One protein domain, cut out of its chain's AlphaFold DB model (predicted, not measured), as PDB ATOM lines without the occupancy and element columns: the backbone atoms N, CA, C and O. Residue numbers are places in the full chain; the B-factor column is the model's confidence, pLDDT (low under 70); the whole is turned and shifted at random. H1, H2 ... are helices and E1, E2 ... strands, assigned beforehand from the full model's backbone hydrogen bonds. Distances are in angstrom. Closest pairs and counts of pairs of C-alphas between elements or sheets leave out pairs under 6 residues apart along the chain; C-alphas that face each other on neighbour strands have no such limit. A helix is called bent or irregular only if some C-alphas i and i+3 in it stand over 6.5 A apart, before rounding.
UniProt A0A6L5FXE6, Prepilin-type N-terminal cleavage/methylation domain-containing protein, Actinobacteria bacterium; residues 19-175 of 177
ATOM      1  N   ILE A  19      98.566 150.680  85.299       91.06
ATOM      2  CA  ILE A  19      98.154 150.304  86.655       91.06
ATOM      3  C   ILE A  19      98.232 148.791  86.893       91.06
ATOM      4  O   ILE A  19      98.562 148.373  87.998       91.06
ATOM      5  N   GLU A  20      97.994 147.969  85.864       89.12
ATOM      6  CA  GLU A  20      98.125 146.510  85.968       89.12
ATOM      7  C   GLU A  20      99.582 146.137  86.212       89.12
ATOM      8  O   GLU A  20      99.883 145.346  87.104       89.12
ATOM      9  N   LEU A  21     100.502 146.774  85.488       89.44
ATOM     10  CA  LEU A  21     101.927 146.536  85.682       89.44
ATOM     11  C   LEU A  21     102.407 147.049  87.049       89.44
ATOM     12  O   LEU A  21     103.210 146.381  87.697       89.44
ATOM     13  N   LEU A  22     101.869 148.178  87.527       91.44
ATOM     14  CA  LEU A  22     102.208 148.751  88.833       91.44
ATOM     15  C   LEU A  22     101.804 147.839  90.000       91.44
ATOM     16  O   LEU A  22     102.608 147.599  90.901       91.44
ATOM     17  N   VAL A  23     100.580 147.306  89.992       94.00
ATOM     18  CA  VAL A  23     100.115 146.410  91.064       94.00
ATOM     19  C   VAL A  23     100.914 145.104  91.067       94.00
ATOM     20  O   VAL A  23     101.261 144.600  92.134       94.00
ATOM     21  N   VAL A  24     101.285 144.584  89.894       94.81
ATOM     22  CA  VAL A  24     102.097 143.363  89.789       94.81
ATOM     23  C   VAL A  24     103.488 143.565  90.389       94.81
ATOM     24  O   VAL A  24     103.900 142.761  91.225       94.81
ATOM     25  N   ILE A  25     104.202 144.640  90.038       94.50
ATOM     26  CA  ILE A  25     105.535 144.891  90.616       94.50
ATOM     27  C   ILE A  25     105.465 145.200  92.117       94.50
ATOM     28  O   ILE A  25     106.384 144.840  92.849       94.50
ATOM     29  N   MET A  26     104.367 145.799  92.596       94.62
ATOM     30  CA  MET A  26     104.131 146.019  94.026       94.62
ATOM     31  C   MET A  26     104.004 144.689  94.776       94.62
ATOM     32  O   MET A  26     104.670 144.492  95.792       94.62
ATOM     33  N   ILE A  27     103.186 143.763  94.273       95.94
ATOM     34  CA  ILE A  27     103.015 142.443  94.895       95.94
ATOM     35  C   ILE A  27     104.323 141.643  94.813       95.94
ATOM     36  O   ILE A  27     104.745 141.072  95.819       95.94
ATOM     37  N   LEU A  28     105.014 141.651  93.665       95.19
ATOM     38  CA  LEU A  28     106.326 141.005  93.517       95.19
ATOM     39  C   LEU A  28     107.364 141.582  94.491       95.19
ATOM     40  O   LEU A  28     108.130 140.818  95.071       95.19
ATOM     41  N   GLY A  29     107.354 142.897  94.730       95.62
ATOM     42  CA  GLY A  29     108.230 143.545  95.708       95.62
ATOM     43  C   GLY A  29     107.999 143.053  97.140       95.62
ATOM     44  O   GLY A  29     108.962 142.761  97.847       95.62
ATOM     45  N   ILE A  30     106.737 142.887  97.552       95.56
ATOM     46  CA  ILE A  30     106.388 142.348  98.881       95.56
ATOM     47  C   ILE A  30     106.876 140.901  99.022       95.56
ATOM     48  O   ILE A  30     107.463 140.543 100.043       95.56
ATOM     49  N   LEU A  31     106.682 140.074  97.989       95.81
ATOM     50  CA  LEU A  31     107.150 138.686  97.995       95.81
ATOM     51  C   LEU A  31     108.682 138.605  98.055       95.81
ATOM     52  O   LEU A  31     109.224 137.827  98.840       95.81
ATOM     53  N   MET A  32     109.390 139.436  97.282       93.00
ATOM     54  CA  MET A  32     110.856 139.487  97.286       93.00
ATOM     55  C   MET A  32     111.421 139.921  98.641       93.00
ATOM     56  O   MET A  32     112.412 139.347  99.083       93.00
ATOM     57  N   ALA A  33     110.782 140.871  99.331       92.69
ATOM     58  CA  ALA A  33     111.238 141.333 100.643       92.69
ATOM     59  C   ALA A  33     111.297 140.202 101.689       92.69
ATOM     60  O   ALA A  33     112.202 140.183 102.517       92.69
ATOM     61  N   ILE A  34     110.369 139.239 101.625       91.00
ATOM     62  CA  ILE A  34     110.352 138.068 102.518       91.00
ATOM     63  C   ILE A  34     111.250 136.945 101.973       91.00
ATOM     64  O   ILE A  34     111.888 136.232 102.747       91.00
ATOM     65  N   ALA A  35     111.313 136.768 100.651       87.00
ATOM     66  CA  ALA A  35     112.032 135.666 100.005       87.00
ATOM     67  C   ALA A  35     113.561 135.840  99.968       87.00
ATOM     68  O   ALA A  35     114.290 134.860 100.103       87.00
ATOM     69  N   ILE A  36     114.067 137.062  99.803       86.69
ATOM     70  CA  ILE A  36     115.512 137.322  99.712       86.69
ATOM     71  C   ILE A  36     116.271 136.922 100.993       86.69
ATOM     72  O   ILE A  36     117.233 136.165 100.865       86.69
ATOM     73  N   PRO A  37     115.881 137.349 102.215       83.56
ATOM     74  CA  PRO A  37     116.667 137.029 103.410       83.56
ATOM     75  C   PRO A  37     116.714 135.522 103.703       83.56
ATOM     76  O   PRO A  37     117.778 134.998 104.020       83.56
ATOM     77  N   GLN A  38     115.599 134.802 103.526       82.81
ATOM     78  CA  GLN A  38     115.567 133.344 103.714       82.81
ATOM     79  C   GLN A  38     116.415 132.598 102.670       82.81
ATOM     80  O   GLN A  38     117.071 131.612 102.996       82.81
ATOM     81  N   PHE A  39     116.432 133.075 101.422       79.94
ATOM     82  CA  PHE A  39     117.196 132.442 100.350       79.94
ATOM     83  C   PHE A  39     118.707 132.609 100.544       79.94
ATOM     84  O   PHE A  39     119.460 131.679 100.260       79.94
ATOM     85  N   LEU A  40     119.149 133.760 101.059       79.44
ATOM     86  CA  LEU A  40     120.560 133.998 101.373       79.44
ATOM     87  C   LEU A  40     121.056 133.044 102.471       79.44
ATOM     88  O   LEU A  40     122.032 132.339 102.246       79.44
ATOM     89  N   GLY A  41     120.323 132.907 103.582       79.12
ATOM     90  CA  GLY A  41     120.707 131.976 104.653       79.12
ATOM     91  C   GLY A  41     120.731 130.506 104.210       79.12
ATOM     92  O   GLY A  41     121.661 129.769 104.533       79.12
ATOM     93  N   ALA A  42     119.754 130.075 103.404       78.56
ATOM     94  CA  ALA A  42     119.735 128.714 102.857       78.56
ATOM     95  C   ALA A  42     120.912 128.446 101.901       78.56
ATOM     96  O   ALA A  42     121.434 127.331 101.847       78.56
ATOM     97  N   LYS A  43     121.343 129.466 101.149       84.00
ATOM     98  CA  LYS A  43     122.512 129.377 100.271       84.00
ATOM     99  C   LYS A  43     123.800 129.226 101.077       84.00
ATOM    100  O   LYS A  43     124.615 128.380 100.717       84.00
ATOM    101  N   ASP A  44     123.969 129.996 102.145       85.06
ATOM    102  CA  ASP A  44     125.170 129.933 102.986       85.06
ATOM    103  C   ASP A  44     125.266 128.591 103.717       85.06
ATOM    104  O   ASP A  44     126.298 127.926 103.639       85.06
ATOM    105  N   GLN A  45     124.155 128.099 104.272       83.44
ATOM    106  CA  GLN A  45     124.103 126.762 104.871       83.44
ATOM    107  C   GLN A  45     124.397 125.649 103.847       83.44
ATOM    108  O   GLN A  45     125.086 124.673 104.150       83.44
ATOM    109  N   GLY A  46     123.913 125.800 102.609       82.00
ATOM    110  CA  GLY A  46     124.252 124.898 101.509       82.00
ATOM    111  C   GLY A  46     125.748 124.914 101.184       82.00
ATOM    112  O   GLY A  46     126.349 123.849 101.026       82.00
ATOM    113  N   ASN A  47     126.359 126.099 101.144       86.38
ATOM    114  CA  ASN A  47     127.792 126.255 100.903       86.38
ATOM    115  C   ASN A  47     128.633 125.631 102.025       86.38
ATOM    116  O   ASN A  47     129.653 125.024 101.719       86.38
ATOM    117  N   ASP A  48     128.191 125.715 103.283       89.94
ATOM    118  CA  ASP A  48     128.890 125.156 104.451       89.94
ATOM    119  C   ASP A  48     128.776 123.632 104.547       89.94
ATOM    120  O   ASP A  48     129.691 122.953 105.015       89.94
ATOM    121  N   SER A  49     127.689 123.054 104.033       90.19
ATOM    122  CA  SER A  49     127.504 121.599 104.033       90.19
ATOM    123  C   SER A  49     128.531 120.851 103.167       90.19
ATOM    124  O   SER A  49     128.920 119.724 103.486       90.19
ATOM    125  N   GLN A  50     129.012 121.482 102.091       89.56
ATOM    126  CA  GLN A  50     129.992 120.908 101.167       89.56
ATOM    127  C   GLN A  50     131.369 120.647 101.817       89.56
ATOM    128  O   GLN A  50     131.807 119.492 101.793       89.56
ATOM    129  N   PRO A  51     132.065 121.641 102.412       90.31
ATOM    130  CA  PRO A  51     133.358 121.429 103.064       90.31
ATOM    131  C   PRO A  51     133.242 120.467 104.249       90.31
ATOM    132  O   PRO A  51     134.093 119.601 104.430       90.31
ATOM    133  N   GLN A  52     132.145 120.528 105.007       93.00
ATOM    134  CA  GLN A  52     131.875 119.592 106.098       93.00
ATOM    135  C   GLN A  52     131.802 118.129 105.627       93.00
ATOM    136  O   GLN A  52     132.331 117.228 106.284       93.00
ATOM    137  N   ALA A  53     131.157 117.864 104.489       93.19
ATOM    138  CA  ALA A  53     131.113 116.528 103.900       93.19
ATOM    139  C   ALA A  53     132.493 116.083 103.390       93.19
ATOM    140  O   ALA A  53     132.914 114.956 103.669       93.19
ATOM    141  N   ALA A  54     133.218 116.977 102.711       93.75
ATOM    142  CA  ALA A  54     134.565 116.711 102.211       93.75
ATOM    143  C   ALA A  54     135.538 116.359 103.348       93.75
ATOM    144  O   ALA A  54     136.272 115.378 103.244       93.75
ATOM    145  N   LEU A  55     135.481 117.081 104.470       95.00
ATOM    146  CA  LEU A  55     136.305 116.817 105.651       95.00
ATOM    147  C   LEU A  55     136.033 115.444 106.274       95.00
ATOM    148  O   LEU A  55     136.966 114.764 106.694       95.00
ATOM    149  N   ARG A  56     134.771 115.000 106.322       95.69
ATOM    150  CA  ARG A  56     134.436 113.659 106.834       95.69
ATOM    151  C   ARG A  56     134.979 112.552 105.933       95.69
ATOM    152  O   ARG A  56     135.504 111.566 106.449       95.69
ATOM    153  N   ALA A  57     134.873 112.720 104.616       96.25
ATOM    154  CA  ALA A  57     135.462 111.788 103.656       96.25
ATOM    155  C   ALA A  57     136.995 111.772 103.776       96.25
ATOM    156  O   ALA A  57     137.596 110.706 103.877       96.25
ATOM    157  N   ALA A  58     137.619 112.945 103.892       96.31
ATOM    158  CA  ALA A  58     139.055 113.071 104.100       96.31
ATOM    159  C   ALA A  58     139.528 112.399 105.399       96.31
ATOM    160  O   ALA A  58     140.516 111.670 105.395       96.31
ATOM    161  N   LEU A  59     138.787 112.557 106.500       97.00
ATOM    162  CA  LEU A  59     139.088 111.868 107.755       97.00
ATOM    163  C   LEU A  59     139.007 110.343 107.607       97.00
ATOM    164  O   LEU A  59     139.793 109.623 108.220       97.00
ATOM    165  N   SER A  60     138.058 109.840 106.815       97.44
ATOM    166  CA  SER A  60     137.971 108.410 106.504       97.44
ATOM    167  C   SER A  60     139.215 107.923 105.754       97.44
ATOM    168  O   SER A  60     139.758 106.867 106.091       97.44
ATOM    169  N   ALA A  61     139.715 108.716 104.800       97.56
ATOM    170  CA  ALA A  61     140.954 108.424 104.080       97.56
ATOM    171  C   ALA A  61     142.168 108.385 105.020       97.56
ATOM    172  O   ALA A  61     142.910 107.404 105.023       97.56
ATOM    173  N   GLU A  62     142.322 109.404 105.870       97.50
ATOM    174  CA  GLU A  62     143.391 109.479 106.875       97.50
ATOM    175  C   GLU A  62     143.359 108.292 107.835       97.50
ATOM    176  O   GLU A  62     144.387 107.681 108.111       97.50
ATOM    177  N   ARG A  63     142.176 107.914 108.332       97.00
ATOM    178  CA  ARG A  63     142.036 106.752 109.222       97.00
ATOM    179  C   ARG A  63     142.393 105.450 108.523       97.00
ATOM    180  O   ARG A  63     143.032 104.604 109.137       97.00
ATOM    181  N   THR A  64     142.000 105.293 107.263       97.62
ATOM    182  CA  THR A  64     142.368 104.119 106.460       97.62
ATOM    183  C   THR A  64     143.884 104.045 106.303       97.62
ATOM    184  O   THR A  64     144.482 103.011 106.584       97.62
ATOM    185  N   TYR A  65     144.523 105.168 105.972       97.69
ATOM    186  CA  TYR A  65     145.978 105.256 105.891       97.69
ATOM    187  C   TYR A  65     146.654 104.952 107.241       97.69
ATOM    188  O   TYR A  65     147.630 104.205 107.302       97.69
ATOM    189  N   TYR A  66     146.106 105.460 108.348       97.38
ATOM    190  CA  TYR A  66     146.629 105.195 109.687       97.38
ATOM    191  C   TYR A  66     146.551 103.712 110.066       97.38
ATOM    192  O   TYR A  66     147.467 103.199 110.704       97.38
ATOM    193  N   VAL A  67     145.492 102.997 109.673       97.00
ATOM    194  CA  VAL A  67     145.380 101.550 109.929       97.00
ATOM    195  C   VAL A  67     146.560 100.799 109.309       97.00
ATOM    196  O   VAL A  67     147.171  99.975 109.992       97.00
ATOM    197  N   ASP A  68     146.931 101.138 108.076       97.06
ATOM    198  CA  ASP A  68     147.990 100.446 107.335       97.06
ATOM    199  C   ASP A  68     149.405 100.865 107.764       97.06
ATOM    200  O   ASP A  68     150.310 100.030 107.837       97.06
ATOM    201  N   PHE A  69     149.612 102.152 108.059       96.62
ATOM    202  CA  PHE A  69     150.951 102.727 108.254       96.62
ATOM    203  C   PHE A  69     151.233 103.227 109.674       96.62
ATOM    204  O   PHE A  69     152.358 103.638 109.955       96.62
ATOM    205  N   GLN A  70     150.241 103.190 110.570       96.44
ATOM    206  CA  GLN A  70     150.319 103.685 111.955       96.44
ATOM    207  C   GLN A  70     150.776 105.149 112.049       96.44
ATOM    208  O   GLN A  70     151.412 105.565 113.017       96.44
ATOM    209  N   THR A  71     150.481 105.936 111.016       96.44
ATOM    210  CA  THR A  71     150.821 107.354 110.934       96.44
ATOM    211  C   THR A  71     149.858 108.060 109.988       96.44
ATOM    212  O   THR A  71     149.431 107.463 109.003       96.44
ATOM    213  N   TYR A  72     149.504 109.307 110.280       95.94
ATOM    214  CA  TYR A  72     148.776 110.179 109.357       95.94
ATOM    215  C   TYR A  72     149.717 110.781 108.314       95.94
ATOM    216  O   TYR A  72     150.940 110.764 108.483       95.94
ATOM    217  N   THR A  73     149.175 111.319 107.223       94.94
ATOM    218  CA  THR A  73     150.007 111.860 106.141       94.94
ATOM    219  C   THR A  73     149.502 113.192 105.605       94.94
ATOM    220  O   THR A  73     148.361 113.569 105.784       94.94
ATOM    221  N   THR A  74     150.383 113.937 104.949       93.81
ATOM    222  CA  THR A  74     150.018 115.112 104.143       93.81
ATOM    223  C   THR A  74     150.246 114.857 102.651       93.81
ATOM    224  O   THR A  74     150.128 115.763 101.827       93.81
ATOM    225  N   ASP A  75     150.593 113.618 102.291       93.44
ATOM    226  CA  ASP A  75     150.851 113.199 100.920       93.44
ATOM    227  C   ASP A  75     149.530 113.013 100.163       93.44
ATOM    228  O   ASP A  75     148.821 112.009 100.305       93.44
ATOM    229  N   VAL A  76     149.212 114.007  99.337       92.00
ATOM    230  CA  VAL A  76     147.976 114.059  98.550       92.00
ATOM    231  C   VAL A  76     147.839 112.900  97.567       92.00
ATOM    232  O   VAL A  76     146.716 112.506  97.261       92.00
ATOM    233  N   ASP A  77     148.937 112.323  97.074       93.75
ATOM    234  CA  ASP A  77     148.869 111.229  96.102       93.75
ATOM    235  C   ASP A  77     148.419 109.933  96.779       93.75
ATOM    236  O   ASP A  77     147.607 109.188  96.223       93.75
ATOM    237  N   LYS A  78     148.878 109.700  98.012       94.50
ATOM    238  CA  LYS A  78     148.442 108.562  98.832       94.50
ATOM    239  C   LYS A  78     146.980 108.695  99.235       94.50
ATOM    240  O   LYS A  78     146.215 107.748  99.071       94.50
ATOM    241  N   LEU A  79     146.581 109.877  99.701       94.69
ATOM    242  CA  LEU A  79     145.208 110.140 100.133       94.69
ATOM    243  C   LEU A  79     144.218 110.079  98.965       94.69
ATOM    244  O   LEU A  79     143.150 109.482  99.095       94.69
ATOM    245  N   ARG A  80     144.598 110.588  97.787       94.75
ATOM    246  CA  ARG A  80     143.800 110.470  96.556       94.75
ATOM    247  C   ARG A  80     143.678 109.028  96.066       94.75
ATOM    248  O   ARG A  80     142.684 108.692  95.428       94.75
ATOM    249  N   GLY A  81     144.660 108.175  96.359       95.06
ATOM    250  CA  GLY A  81     144.575 106.737  96.105       95.06
ATOM    251  C   GLY A  81     143.508 106.030  96.948       95.06
ATOM    252  O   GLY A  81     142.952 105.034  96.492       95.06
ATOM    253  N   ILE A  82     143.206 106.552  98.141       96.19
ATOM    254  CA  ILE A  82     142.196 106.005  99.060       96.19
ATOM    255  C   ILE A  82     140.820 106.624  98.780       96.19
ATOM    256  O   ILE A  82     139.854 105.899  98.562       96.19
ATOM    257  N   GLU A  83     140.738 107.955  98.740       95.25
ATOM    258  CA  GLU A  83     139.506 108.708  98.479       95.25
ATOM    259  C   GLU A  83     139.697 109.654  97.280       95.25
ATOM    260  O   GLU A  83     140.094 110.814  97.450       95.25
ATOM    261  N   PRO A  84     139.407 109.192  96.048       93.44
ATOM    262  CA  PRO A  84     139.627 109.975  94.831       93.44
ATOM    263  C   PRO A  84     138.589 111.085  94.620       93.44
ATOM    264  O   PRO A  84     138.811 111.985  93.814       93.44
ATOM    265  N   ASN A  85     137.452 111.020  95.318       91.50
ATOM    266  CA  ASN A  85     136.365 111.993  95.188       91.50
ATOM    267  C   ASN A  85     136.586 113.255  96.035       91.50
ATOM    268  O   ASN A  85     135.868 114.240  95.866       91.50
ATOM    269  N   VAL A  86     137.557 113.230  96.949       92.31
ATOM    270  CA  VAL A  86     137.962 114.404  97.722       92.31
ATOM    271  C   VAL A  86     138.953 115.219  96.895       92.31
ATOM    272  O   VAL A  86     139.909 114.689  96.327       92.31
ATOM    273  N   VAL A  87     138.739 116.533  96.844       91.81
ATOM    274  CA  VAL A  87     139.691 117.463  96.233       91.81
ATOM    275  C   VAL A  87     140.796 117.748  97.246       91.81
ATOM    276  O   VAL A  87     140.692 118.666  98.055       91.81
ATOM    277  N   TRP A  88     141.842 116.927  97.223       91.06
ATOM    278  CA  TRP A  88     143.037 117.124  98.039       91.06
ATOM    279  C   TRP A  88     143.859 118.292  97.501       91.06
ATOM    280  O   TRP A  88     144.215 118.307  96.320       91.06
ATOM    281  N   ASP A  89     144.171 119.252  98.362       84.81
ATOM    282  CA  ASP A  89     144.996 120.405  98.022       84.81
ATOM    283  C   ASP A  89     146.236 120.446  98.925       84.81
ATOM    284  O   ASP A  89     146.181 120.133 100.113       84.81
ATOM    285  N   SER A  90     147.375 120.802  98.340       76.06
ATOM    286  CA  SER A  90     148.657 120.976  99.034       76.06
ATOM    287  C   SER A  90     149.159 122.417  98.980       76.06
ATOM    288  O   SER A  90     150.210 122.720  99.538       76.06
ATOM    289  N   THR A  91     148.455 123.292  98.262       70.31
ATOM    290  CA  THR A  91     148.842 124.682  98.020       70.31
ATOM    291  C   THR A  91     147.924 125.639  98.764       70.31
ATOM    292  O   THR A  91     148.445 126.491  99.465       70.31
ATOM    293  N   ASP A  92     146.600 125.459  98.692       64.94
ATOM    294  CA  ASP A  92     145.625 126.315  99.386       64.94
ATOM    295  C   ASP A  92     144.404 125.512  99.848       64.94
ATOM    296  O   ASP A  92     143.963 124.604  99.147       64.94
ATOM    297  N   ALA A  93     143.771 125.867 100.971       65.31
ATOM    298  CA  ALA A  93     142.527 125.221 101.405       65.31
ATOM    299  C   ALA A  93     141.358 125.802 100.610       65.31
ATOM    300  O   ALA A  93     140.505 126.507 101.145       65.31
ATOM    301  N   LYS A  94     141.372 125.572  99.293       69.31
ATOM    302  CA  LYS A  94     140.405 126.124  98.346       69.31
ATOM    303  C   LYS A  94     138.981 125.870  98.811       69.31
ATOM    304  O   LYS A  94     138.700 124.927  99.546       69.31
ATOM    305  N   ILE A  95     138.067 126.685  98.298       72.44
ATOM    306  CA  ILE A  95     136.637 126.466  98.494       72.44
ATOM    307  C   ILE A  95     136.288 125.038  98.044       72.44
ATOM    308  O   ILE A  95     136.457 124.699  96.871       72.44
ATOM    309  N   GLY A  96     135.855 124.200  98.989       70.75
ATOM    310  CA  GLY A  96     135.549 122.780  98.769       70.75
ATOM    311  C   GLY A  96     136.756 121.836  98.622       70.75
ATOM    312  O   GLY A  96     136.556 120.640  98.410       70.75
ATOM    313  N   GLY A  97     137.988 122.338  98.734       87.25
ATOM    314  CA  GLY A  97     139.215 121.545  98.830       87.25
ATOM    315  C   GLY A  97     139.551 121.186 100.277       87.25
ATOM    316  O   GLY A  97     139.117 121.870 101.205       87.25
ATOM    317  N   VAL A  98     140.316 120.114 100.476       92.19
ATOM    318  CA  VAL A  98     140.795 119.687 101.796       92.19
ATOM    319  C   VAL A  98     142.315 119.718 101.832       92.19
ATOM    320  O   VAL A  98     142.976 119.094 101.003       92.19
ATOM    321  N   MET A  99     142.855 120.404 102.834       91.94
ATOM    322  CA  MET A  99     144.271 120.364 103.191       91.94
ATOM    323  C   MET A  99     144.465 119.609 104.504       91.94
ATOM    324  O   MET A  99     143.610 119.676 105.388       91.94
ATOM    325  N   ALA A 100     145.613 118.953 104.648       92.44
ATOM    326  CA  ALA A 100     146.004 118.239 105.857       92.44
ATOM    327  C   ALA A 100     147.295 118.819 106.450       92.44
ATOM    328  O   ALA A 100     148.229 119.162 105.723       92.44
ATOM    329  N   ALA A 101     147.374 118.872 107.775       91.06
ATOM    330  CA  ALA A 101     148.617 119.045 108.515       91.06
ATOM    331  C   ALA A 101     148.718 117.970 109.588       91.06
ATOM    332  O   ALA A 101     147.784 117.761 110.359       91.06
ATOM    333  N   THR A 102     149.865 117.310 109.672       91.81
ATOM    334  CA  THR A 102     150.130 116.315 110.705       91.81
ATOM    335  C   THR A 102     151.010 116.892 111.796       91.81
ATOM    336  O   THR A 102     151.827 117.788 111.572       91.81
ATOM    337  N   ASN A 103     150.890 116.342 112.994       90.69
ATOM    338  CA  ASN A 103     151.832 116.629 114.057       90.69
ATOM    339  C   ASN A 103     153.187 115.942 113.789       90.69
ATOM    340  O   ASN A 103     153.288 115.008 112.994       90.69
ATOM    341  N   ALA A 104     154.237 116.366 114.495       86.62
ATOM    342  CA  ALA A 104     155.589 115.842 114.281       86.62
ATOM    343  C   ALA A 104     155.731 114.330 114.555       86.62
ATOM    344  O   ALA A 104     156.642 113.702 114.026       86.62
ATOM    345  N   THR A 105     154.853 113.742 115.378       89.25
ATOM    346  CA  THR A 105     154.876 112.299 115.670       89.25
ATOM    347  C   THR A 105     154.005 111.470 114.726       89.25
ATOM    348  O   THR A 105     154.026 110.248 114.820       89.25
ATOM    349  N   GLY A 106     153.225 112.105 113.845       92.12
ATOM    350  CA  GLY A 106     152.306 111.437 112.922       92.12
ATOM    351  C   GLY A 106     151.078 110.783 113.573       92.12
ATOM    352  O   GLY A 106     150.365 110.044 112.904       92.12
ATOM    353  N   ASN A 107     150.809 111.046 114.855       94.81
ATOM    354  CA  ASN A 107     149.640 110.525 115.583       94.81
ATOM    355  C   ASN A 107     148.471 111.510 115.644       94.81
ATOM    356  O   ASN A 107     147.441 111.203 116.241       94.81
ATOM    357  N   GLY A 108     148.627 112.695 115.067       93.88
ATOM    358  CA  GLY A 108     147.576 113.689 114.987       93.88
ATOM    359  C   GLY A 108     147.535 114.339 113.615       93.88
ATOM    360  O   GLY A 108     148.584 114.624 113.035       93.88
ATOM    361  N   VAL A 109     146.329 114.585 113.117       94.12
ATOM    362  CA  VAL A 109     146.077 115.281 111.855       94.12
ATOM    363  C   VAL A 109     145.026 116.361 112.052       94.12
ATOM    364  O   VAL A 109     144.065 116.175 112.800       94.12
ATOM    365  N   VAL A 110     145.214 117.490 111.380       93.75
ATOM    366  CA  VAL A 110     144.233 118.561 111.226       93.75
ATOM    367  C   VAL A 110     143.903 118.679 109.752       93.75
ATOM    368  O   VAL A 110     144.782 118.895 108.922       93.75
ATOM    369  N   LEU A 111     142.626 118.520 109.441       94.00
ATOM    370  CA  LEU A 111     142.046 118.659 108.120       94.00
ATOM    371  C   LEU A 111     141.276 119.968 108.072       94.00
ATOM    372  O   LEU A 111     140.504 120.247 108.989       94.00
ATOM    373  N   VAL A 112     141.466 120.744 107.013       93.25
ATOM    374  CA  VAL A 112     140.857 122.068 106.859       93.25
ATOM    375  C   VAL A 112     140.209 122.201 105.498       93.25
ATOM    376  O   VAL A 112     140.778 121.787 104.488       93.25
ATOM    377  N   SER A 113     139.022 122.800 105.479       92.31
ATOM    378  CA  SER A 113     138.314 123.152 104.256       92.31
ATOM    379  C   SER A 113     137.587 124.480 104.428       92.31
ATOM    380  O   SER A 113     137.012 124.755 105.484       92.31
ATOM    381  N   THR A 114     137.612 125.306 103.388       90.19
ATOM    382  CA  THR A 114     136.948 126.612 103.373       90.19
ATOM    383  C   THR A 114     135.641 126.531 102.584       90.19
ATOM    384  O   THR A 114     135.546 125.860 101.555       90.19
ATOM    385  N   SER A 115     134.617 127.219 103.076       90.19
ATOM    386  CA  SER A 115     133.316 127.380 102.438       90.19
ATOM    387  C   SER A 115     133.275 128.610 101.537       90.19
ATOM    388  O   SER A 115     133.982 129.595 101.753       90.19
ATOM    389  N   ALA A 116     132.369 128.597 100.559       87.50
ATOM    390  CA  ALA A 116     132.067 129.772  99.746       87.50
ATOM    391  C   ALA A 116     131.379 130.903 100.540       87.50
ATOM    392  O   ALA A 116     131.324 132.027 100.046       87.50
ATOM    393  N   SER A 117     130.859 130.614 101.739       86.38
ATOM    394  CA  SER A 117     130.284 131.601 102.668       86.38
ATOM    395  C   SER A 117     131.343 132.452 103.391       86.38
ATOM    396  O   SER A 117     131.003 133.477 103.973       86.38
ATOM    397  N   GLY A 118     132.624 132.055 103.350       86.75
ATOM    398  CA  GLY A 118     133.697 132.679 104.138       86.75
ATOM    399  C   GLY A 118     133.948 132.018 105.498       86.75
ATOM    400  O   GLY A 118     134.730 132.535 106.296       86.75
ATOM    401  N   ASN A 119     133.321 130.870 105.759       89.25
ATOM    402  CA  ASN A 119     133.601 130.036 106.926       89.25
ATOM    403  C   ASN A 119     134.707 129.017 106.629       89.25
ATOM    404  O   ASN A 119     134.819 128.492 105.520       89.25
ATOM    405  N   LEU A 120     135.521 128.707 107.629       90.69
ATOM    406  CA  LEU A 120     136.545 127.673 107.602       90.69
ATOM    407  C   LEU A 120     136.186 126.609 108.629       90.69
ATOM    408  O   LEU A 120     135.889 126.921 109.779       90.69
ATOM    409  N   PHE A 121     136.231 125.354 108.204       92.75
ATOM    410  CA  PHE A 121     135.926 124.205 109.040       92.75
ATOM    411  C   PHE A 121     137.173 123.351 109.212       92.75
ATOM    412  O   PHE A 121     137.907 123.098 108.252       92.75
ATOM    413  N   CYS A 122     137.383 122.874 110.433       93.19
ATOM    414  CA  CYS A 122     138.461 121.967 110.774       93.19
ATOM    415  C   CYS A 122     137.915 120.665 111.353       93.19
ATOM    416  O   CYS A 122     136.941 120.651 112.115       93.19
ATOM    417  N   ILE A 123     138.603 119.571 111.042       94.81
ATOM    418  CA  ILE A 123     138.566 118.339 111.827       94.81
ATOM    419  C   ILE A 123     139.972 118.066 112.318       94.81
ATOM    420  O   ILE A 123     140.897 117.952 111.524       94.81
ATOM    421  N   MET A 124     140.118 117.874 113.615       93.38
ATOM    422  CA  MET A 124     141.331 117.360 114.215       93.38
ATOM    423  C   MET A 124     141.087 115.926 114.683       93.38
ATOM    424  O   MET A 124     140.062 115.621 115.297       93.38
ATOM    425  N   ASN A 125     142.022 115.026 114.406       95.50
ATOM    426  CA  ASN A 125     141.992 113.674 114.939       95.50
ATOM    427  C   ASN A 125     143.327 113.311 115.577       95.50
ATOM    428  O   ASN A 125     144.372 113.469 114.957       95.50
ATOM    429  N   LEU A 126     143.263 112.819 116.811       94.50
ATOM    430  CA  LEU A 126     144.390 112.333 117.596       94.50
ATOM    431  C   LEU A 126     144.200 110.830 117.805       94.50
ATOM    432  O   LEU A 126     143.244 110.412 118.466       94.50
ATOM    433  N   ALA A 127     145.108 110.027 117.258       95.19
ATOM    434  CA  ALA A 127     145.122 108.575 117.431       95.19
ATOM    435  C   ALA A 127     145.601 108.162 118.833       95.19
ATOM    436  O   ALA A 127     145.179 107.137 119.364       95.19
ATOM    437  N   THR A 128     146.458 108.977 119.446       94.31
ATOM    438  CA  THR A 128     146.971 108.797 120.809       94.31
ATOM    439  C   THR A 128     146.870 110.103 121.580       94.31
ATOM    440  O   THR A 128     146.718 111.164 120.979       94.31
ATOM    441  N   ASP A 129     147.034 110.045 122.899       92.50
ATOM    442  CA  ASP A 129     147.166 111.250 123.717       92.50
ATOM    443  C   ASP A 129     148.429 112.017 123.296       92.50
ATOM    444  O   ASP A 129     149.562 111.571 123.494       92.50
ATOM    445  N   VAL A 130     148.233 113.149 122.626       86.44
ATOM    446  CA  VAL A 130     149.285 114.027 122.110       86.44
ATOM    447  C   VAL A 130     148.782 115.460 122.148       86.44
ATOM    448  O   VAL A 130     147.595 115.692 121.966       86.44
ATOM    449  N   SER A 131     149.667 116.427 122.389       86.50
ATOM    450  CA  SER A 131     149.285 117.840 122.339       86.50
ATOM    451  C   SER A 131     149.188 118.319 120.889       86.50
ATOM    452  O   SER A 131     150.186 118.274 120.163       86.50
ATOM    453  N   LEU A 132     148.006 118.766 120.469       85.50
ATOM    454  CA  LEU A 132     147.734 119.340 119.150       85.50
ATOM    455  C   LEU A 132     146.623 120.393 119.265       85.50
ATOM    456  O   LEU A 132     145.542 120.061 119.741       85.50
ATOM    457  N   GLY A 133     146.874 121.652 118.888       76.62
ATOM    458  CA  GLY A 133     145.875 122.733 118.975       76.62
ATOM    459  C   GLY A 133     145.162 122.838 120.324       76.62
ATOM    460  O   GLY A 133     143.942 122.959 120.383       76.62
ATOM    461  N   GLY A 134     145.918 122.709 121.419       81.31
ATOM    462  CA  GLY A 134     145.391 122.754 122.787       81.31
ATOM    463  C   GLY A 134     144.677 121.479 123.260       81.31
ATOM    464  O   GLY A 134     144.393 121.362 124.453       81.31
ATOM    465  N   GLN A 135     144.431 120.503 122.380       86.69
ATOM    466  CA  GLN A 135     143.884 119.189 122.730       86.69
ATOM    467  C   GLN A 135     145.002 118.230 123.120       86.69
ATOM    468  O   GLN A 135     146.056 118.223 122.496       86.69
ATOM    469  N   THR A 136     144.771 117.405 124.139       88.56
ATOM    470  CA  THR A 136     145.778 116.459 124.657       88.56
ATOM    471  C   THR A 136     145.318 115.008 124.667       88.56
ATOM    472  O   THR A 136     146.121 114.116 124.924       88.56
ATOM    473  N   GLN A 137     144.036 114.762 124.400       92.56
ATOM    474  CA  GLN A 137     143.421 113.444 124.518       92.56
ATOM    475  C   GLN A 137     143.098 112.876 123.142       92.56
ATOM    476  O   GLN A 137     142.609 113.597 122.271       92.56
ATOM    477  N   ALA A 138     143.277 111.569 122.972       94.62
ATOM    478  CA  ALA A 138     142.870 110.865 121.765       94.62
ATOM    479  C   ALA A 138     141.379 111.098 121.467       94.62
ATOM    480  O   ALA A 138     140.514 111.073 122.357       94.62
ATOM    481  N   GLY A 139     141.053 111.343 120.203       94.69
ATOM    482  CA  GLY A 139     139.691 111.685 119.816       94.69
ATOM    483  C   GLY A 139     139.585 112.406 118.485       94.69
ATOM    484  O   GLY A 139     140.572 112.681 117.812       94.69
ATOM    485  N   THR A 140     138.340 112.688 118.105       95.62
ATOM    486  CA  THR A 140     138.020 113.556 116.969       95.62
ATOM    487  C   THR A 140     137.393 114.827 117.497       95.62
ATOM    488  O   THR A 140     136.557 114.778 118.398       95.62
ATOM    489  N   TYR A 141     137.811 115.933 116.916       94.12
ATOM    490  CA  TYR A 141     137.529 117.278 117.354       94.12
ATOM    491  C   TYR A 141     137.135 118.106 116.137       94.12
ATOM    492  O   TYR A 141     137.728 117.971 115.069       94.12
ATOM    493  N   TYR A 142     136.129 118.945 116.297       94.50
ATOM    494  CA  TYR A 142     135.531 119.762 115.252       94.50
ATOM    495  C   TYR A 142     135.645 121.217 115.674       94.50
ATOM    496  O   TYR A 142     135.391 121.529 116.836       94.50
ATOM    497  N   GLY A 143     136.063 122.074 114.753       92.94
ATOM    498  CA  GLY A 143     136.208 123.505 114.988       92.94
ATOM    499  C   GLY A 143     135.802 124.281 113.746       92.94
ATOM    500  O   GLY A 143     135.864 123.752 112.629       92.94
ATOM    501  N   SER A 144     135.404 125.527 113.937       91.75
ATOM    502  CA  SER A 144     135.089 126.467 112.873       91.75
ATOM    503  C   SER A 144     135.729 127.814 113.187       91.75
ATOM    504  O   SER A 144     136.022 128.151 114.335       91.75
ATOM    505  N   THR A 145     135.992 128.596 112.152       89.75
ATOM    506  CA  THR A 145     136.358 130.003 112.292       89.75
ATOM    507  C   THR A 145     135.975 130.752 111.026       89.75
ATOM    508  O   THR A 145     135.711 130.149 109.986       89.75
ATOM    509  N   THR A 146     135.945 132.076 111.083       86.12
ATOM    510  CA  THR A 146     135.715 132.893 109.892       86.12
ATOM    511  C   THR A 146     137.042 133.108 109.165       86.12
ATOM    512  O   THR A 146     138.033 133.546 109.749       86.12
ATOM    513  N   ALA A 147     137.082 132.797 107.871       73.69
ATOM    514  CA  ALA A 147     138.238 133.039 107.017       73.69
ATOM    515  C   ALA A 147     137.769 133.598 105.672       73.69
ATOM    516  O   ALA A 147     137.307 132.876 104.790       73.69
ATOM    517  N   SER A 148     137.928 134.910 105.497       60.62
ATOM    518  CA  SER A 148     137.570 135.605 104.254       60.62
ATOM    519  C   SER A 148     138.453 135.216 103.063       60.62
ATOM    520  O   SER A 148     138.080 135.458 101.914       60.62
ATOM    521  N   THR A 149     139.607 134.596 103.320       71.88
ATOM    522  CA  THR A 149     140.495 134.031 102.304       71.88
ATOM    523  C   THR A 149     140.936 132.624 102.706       71.88
ATOM    524  O   THR A 149     141.383 132.456 103.845       71.88
ATOM    525  N   PRO A 150     140.880 131.641 101.789       78.31
ATOM    526  CA  PRO A 150     141.482 130.326 101.985       78.31
ATOM    527  C   PRO A 150     142.926 130.422 102.497       78.31
ATOM    528  O   PRO A 150     143.720 131.150 101.893       78.31
ATOM    529  N   PRO A 151     143.300 129.721 103.581       78.75
ATOM    530  CA  PRO A 151     144.686 129.692 104.020       78.75
ATOM    531  C   PRO A 151     145.565 128.988 102.981       78.75
ATOM    532  O   PRO A 151     145.201 127.942 102.443       78.75
ATOM    533  N   THR A 152     146.757 129.539 102.754       80.81
ATOM    534  CA  THR A 152     147.793 128.986 101.857       80.81
ATOM    535  C   THR A 152     148.663 127.926 102.551       80.81
ATOM    536  O   THR A 152     149.654 127.439 102.014       80.81
ATOM    537  N   SER A 153     148.381 127.641 103.823       80.19
ATOM    538  CA  SER A 153     149.065 126.628 104.622       80.19
ATOM    539  C   SER A 153     148.199 126.247 105.813       80.19
ATOM    540  O   SER A 153     147.657 127.131 106.477       80.19
ATOM    541  N   VAL A 154     148.136 124.956 106.127       84.06
ATOM    542  CA  VAL A 154     147.463 124.452 107.326       84.06
ATOM    543  C   VAL A 154     148.486 124.236 108.431       84.06
ATOM    544  O   VAL A 154     149.554 123.665 108.228       84.06
ATOM    545  N   THR A 155     148.133 124.697 109.621       82.94
ATOM    546  CA  THR A 155     148.828 124.410 110.873       82.94
ATOM    547  C   THR A 155     147.937 123.544 111.755       82.94
ATOM    548  O   THR A 155     146.769 123.292 111.463       82.94
ATOM    549  N   THR A 156     148.475 123.097 112.875       74.62
ATOM    550  CA  THR A 156     147.750 122.258 113.831       74.62
ATOM    551  C   THR A 156     146.669 123.007 114.620       74.62
ATOM    552  O   THR A 156     145.908 122.389 115.357       74.62
ATOM    553  N   ASP A 157     146.586 124.331 114.450       78.94
ATOM    554  CA  ASP A 157     145.800 125.243 115.286       78.94
ATOM    555  C   ASP A 157     144.899 126.152 114.413       78.94
ATOM    556  O   ASP A 157     144.575 127.276 114.791       78.94
ATOM    557  N   GLN A 158     144.532 125.709 113.201       85.88
ATOM    558  CA  GLN A 158     143.874 126.563 112.192       85.88
ATOM    559  C   GLN A 158     142.511 127.118 112.617       85.88
ATOM    560  O   GLN A 158     142.232 128.278 112.341       85.88
ATOM    561  N   CYS A 159     141.694 126.331 113.322       84.38
ATOM    562  CA  CYS A 159     140.433 126.808 113.903       84.38
ATOM    563  C   CYS A 159     140.592 127.326 115.343       84.38
ATOM    564  O   CYS A 159     139.615 127.429 116.075       84.38
ATOM    565  N   GLY A 160     141.818 127.645 115.762       80.88
ATOM    566  CA  GLY A 160     142.141 128.135 117.100       80.88
ATOM    567  C   GLY A 160     143.137 127.241 117.835       80.88
ATOM    568  O   GLY A 160     143.357 126.082 117.484       80.88
ATOM    569  N   SER A 161     143.761 127.808 118.866       69.69
ATOM    570  CA  SER A 161     144.765 127.140 119.706       69.69
ATOM    571  C   SER A 161     144.304 126.925 121.151       69.69
ATOM    572  O   SER A 161     144.989 126.260 121.928       69.69
ATOM    573  N   ALA A 162     143.146 127.480 121.530       68.62
ATOM    574  CA  ALA A 162     142.542 127.255 122.838       68.62
ATOM    575  C   ALA A 162     141.776 125.926 122.857       68.62
ATOM    576  O   ALA A 162     141.188 125.533 121.848       68.62
ATOM    577  N   ILE A 163     141.724 125.275 124.023       61.38
ATOM    578  CA  ILE A 163     141.019 123.996 124.200       61.38
ATOM    579  C   ILE A 163     139.528 124.086 123.834       61.38
ATOM    580  O   ILE A 163     138.973 123.124 123.315       61.38
ATOM    581  N   ASP A 164     138.916 125.255 124.027       76.88
ATOM    582  CA  ASP A 164     137.496 125.493 123.744       76.88
ATOM    583  C   ASP A 164     137.217 125.814 122.265       76.88
ATOM    584  O   ASP A 164     136.062 125.861 121.858       76.88
ATOM    585  N   SER A 165     138.258 125.999 121.439       83.56
ATOM    586  CA  SER A 165     138.093 126.246 119.991       83.56
ATOM    587  C   SER A 165     137.640 124.996 119.233       83.56
ATOM    588  O   SER A 165     137.268 125.069 118.065       83.56
ATOM    589  N   TYR A 166     137.712 123.833 119.884       88.88
ATOM    590  CA  TYR A 166     137.295 122.565 119.318       88.88
ATOM    591  C   TYR A 166     136.329 121.840 120.248       88.88
ATOM    592  O   TYR A 166     136.552 121.729 121.452       88.88
ATOM    593  N   SER A 167     135.304 121.235 119.658       91.31
ATOM    594  CA  SER A 167     134.354 120.369 120.348       91.31
ATOM    595  C   SER A 167     134.472 118.928 119.866       91.31
ATOM    596  O   SER A 167     134.786 118.660 118.708       91.31
ATOM    597  N   ARG A 168     134.179 117.963 120.742       91.94
ATOM    598  CA  ARG A 168     133.995 116.555 120.340       91.94
ATOM    599  C   ARG A 168     132.645 116.311 119.661       91.94
ATOM    600  O   ARG A 168     132.455 115.268 119.039       91.94
ATOM    601  N   ASP A 169     131.724 117.261 119.780       92.50
ATOM    602  CA  ASP A 169     130.443 117.266 119.091       92.50
ATOM    603  C   ASP A 169     130.546 118.126 117.829       92.50
ATOM    604  O   ASP A 169     130.822 119.323 117.903       92.50
ATOM    605  N   ALA A 170     130.315 117.512 116.668       91.06
ATOM    606  CA  ALA A 170     130.382 118.192 115.379       91.06
ATOM    607  C   ALA A 170     129.319 119.286 115.220       91.06
ATOM    608  O   ALA A 170     129.560 120.237 114.487       91.06
ATOM    609  N   SER A 171     128.158 119.158 115.872       89.12
ATOM    610  CA  SER A 171     127.098 120.172 115.788       89.12
ATOM    611  C   SER A 171     127.465 121.458 116.517       89.12
ATOM    612  O   SER A 171     127.111 122.529 116.053       89.12
ATOM    613  N   ILE A 172     128.225 121.340 117.609       90.19
ATOM    614  CA  ILE A 172     128.729 122.481 118.380       90.19
ATOM    615  C   ILE A 172     130.012 123.017 117.742       90.19
ATOM    616  O   ILE A 172     130.168 124.213 117.559       90.19
ATOM    617  N   GLY A 173     130.948 122.133 117.386       88.69
ATOM    618  CA  GLY A 173     132.257 122.540 116.871       88.69
ATOM    619  C   GLY A 173     132.220 123.171 115.481       88.69
ATOM    620  O   GLY A 173     133.170 123.840 115.100       88.69
ATOM    621  N   TRP A 174     131.157 122.947 114.709       91.69
ATOM    622  CA  TRP A 174     130.941 123.604 113.418       91.69
ATOM    623  C   TRP A 174     129.824 124.633 113.441       91.69
ATOM    624  O   TRP A 174     129.424 125.096 112.371       91.69
ATOM    625  N   ASP A 175     129.331 124.992 114.622       87.00
ATOM    626  CA  ASP A 175     128.465 126.150 114.723       87.00
ATOM    627  C   ASP A 175     129.290 127.390 114.366       87.00
ATOM    628  O   ASP A 175     130.428 127.556 114.814       87.00
TER     629      ASP A 175
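What this domain is: This is residues 19 to 175 of the 177 residues of the protein "Prepilin-type N-terminal cleavage/methylation domain-containing protein" of Actinobacteria bacterium (UniProt A0A6L5FXE6). One very long helix, H1, lies with its later part along one face of a four-stranded antiparallel sheet, while its first part, residues 19 to 40, sticks out as a free arm. The short H2 packs across H1 near its far end, the tiny H3 sits over the edge strand E4 on the same face as H1, and residues 151 to 158 of a long link pass over the sheet's other face. The printed part has 157 residues with three named helices and four named strands, in the order H1 H2 E1 E2 E3 E4 H3; the sheet order is E1 - E2 - E3 - E4 and the class is mixed. The whole is loose, with a radius of gyration of the C-alphas of 19.5 A, and spans 74 by 33 by 23 A, the arm of residues 19 to 40 making the extra length along the longest axis.

Where its parts are: H1, residues 19 to 69, begins at C-alpha 19 (98.154, 150.304, 86.655) and is 74.3 A long. It has a kink of 38 degrees near residue 35; it is neither bent nor irregular, but only just: C-alphas 34 and 37 are 6.5 A apart. H2 is residues 76 to 82. E1 is residues 99 to 102, E2 108 to 114, 20.4 A, E3 119 to 126, 23.3 A, and E4 139 to 146, 23.8 A. H3, residues 170 to 173, ends at C-alpha 173 (132.257, 122.540, 116.871).

How they stand to each other: E1 to E4 form a meander, each strand the antiparallel neighbour of the one before. N 101 and O 110 are 2.8 A apart between E1 and E2, N 111 and O 123 2.8 A between E2 and E3, and N 122 and O 143 2.8 A between E3 and E4, each within hydrogen-bond range. H1 on one face of the sheet gives two layers, a helix layer and a sheet layer. H1 lies over E2 and E3 at a height over the sheet of 10.0 A, along the strands, at 19 degrees to E3 on the local plane. The closest C-alphas of H1 and E2 are those of Pro 51 and Ser 113, 5.4 A apart. H1 touches H2 with residues 58 to 65 alone, about perpendicular at 88 degrees; the closest C-alphas, of Ala 61 and Ile 82, are 5.7 A apart. H2 is not on the sheet. H3 is on it, on the same face as H1, and only just over E4, on which 3 of its 4 C-alphas fall; the closest C-alphas, of Gly 143 and Gly 173, are 4.5 A apart. H1 and H3 are apart. Every O i to N i+4 pair is within hydrogen-bond range in H2 and 42 of 47 in H1; H3 is too short for such a pair.

The domain as a whole: The C-alphas farthest apart, of Ile 19 and Gln 70, are 74.4 A apart. Without residues 19 to 40 the body spans 41 by 33 by 23 A. The printed part has no cut. The links H2 to E1, E3 to E4 and E4 to H3 are long. Mean pLDDT of the printed part is 88.7; residues 92 to 94, 148 and 161 to 163 are under 70.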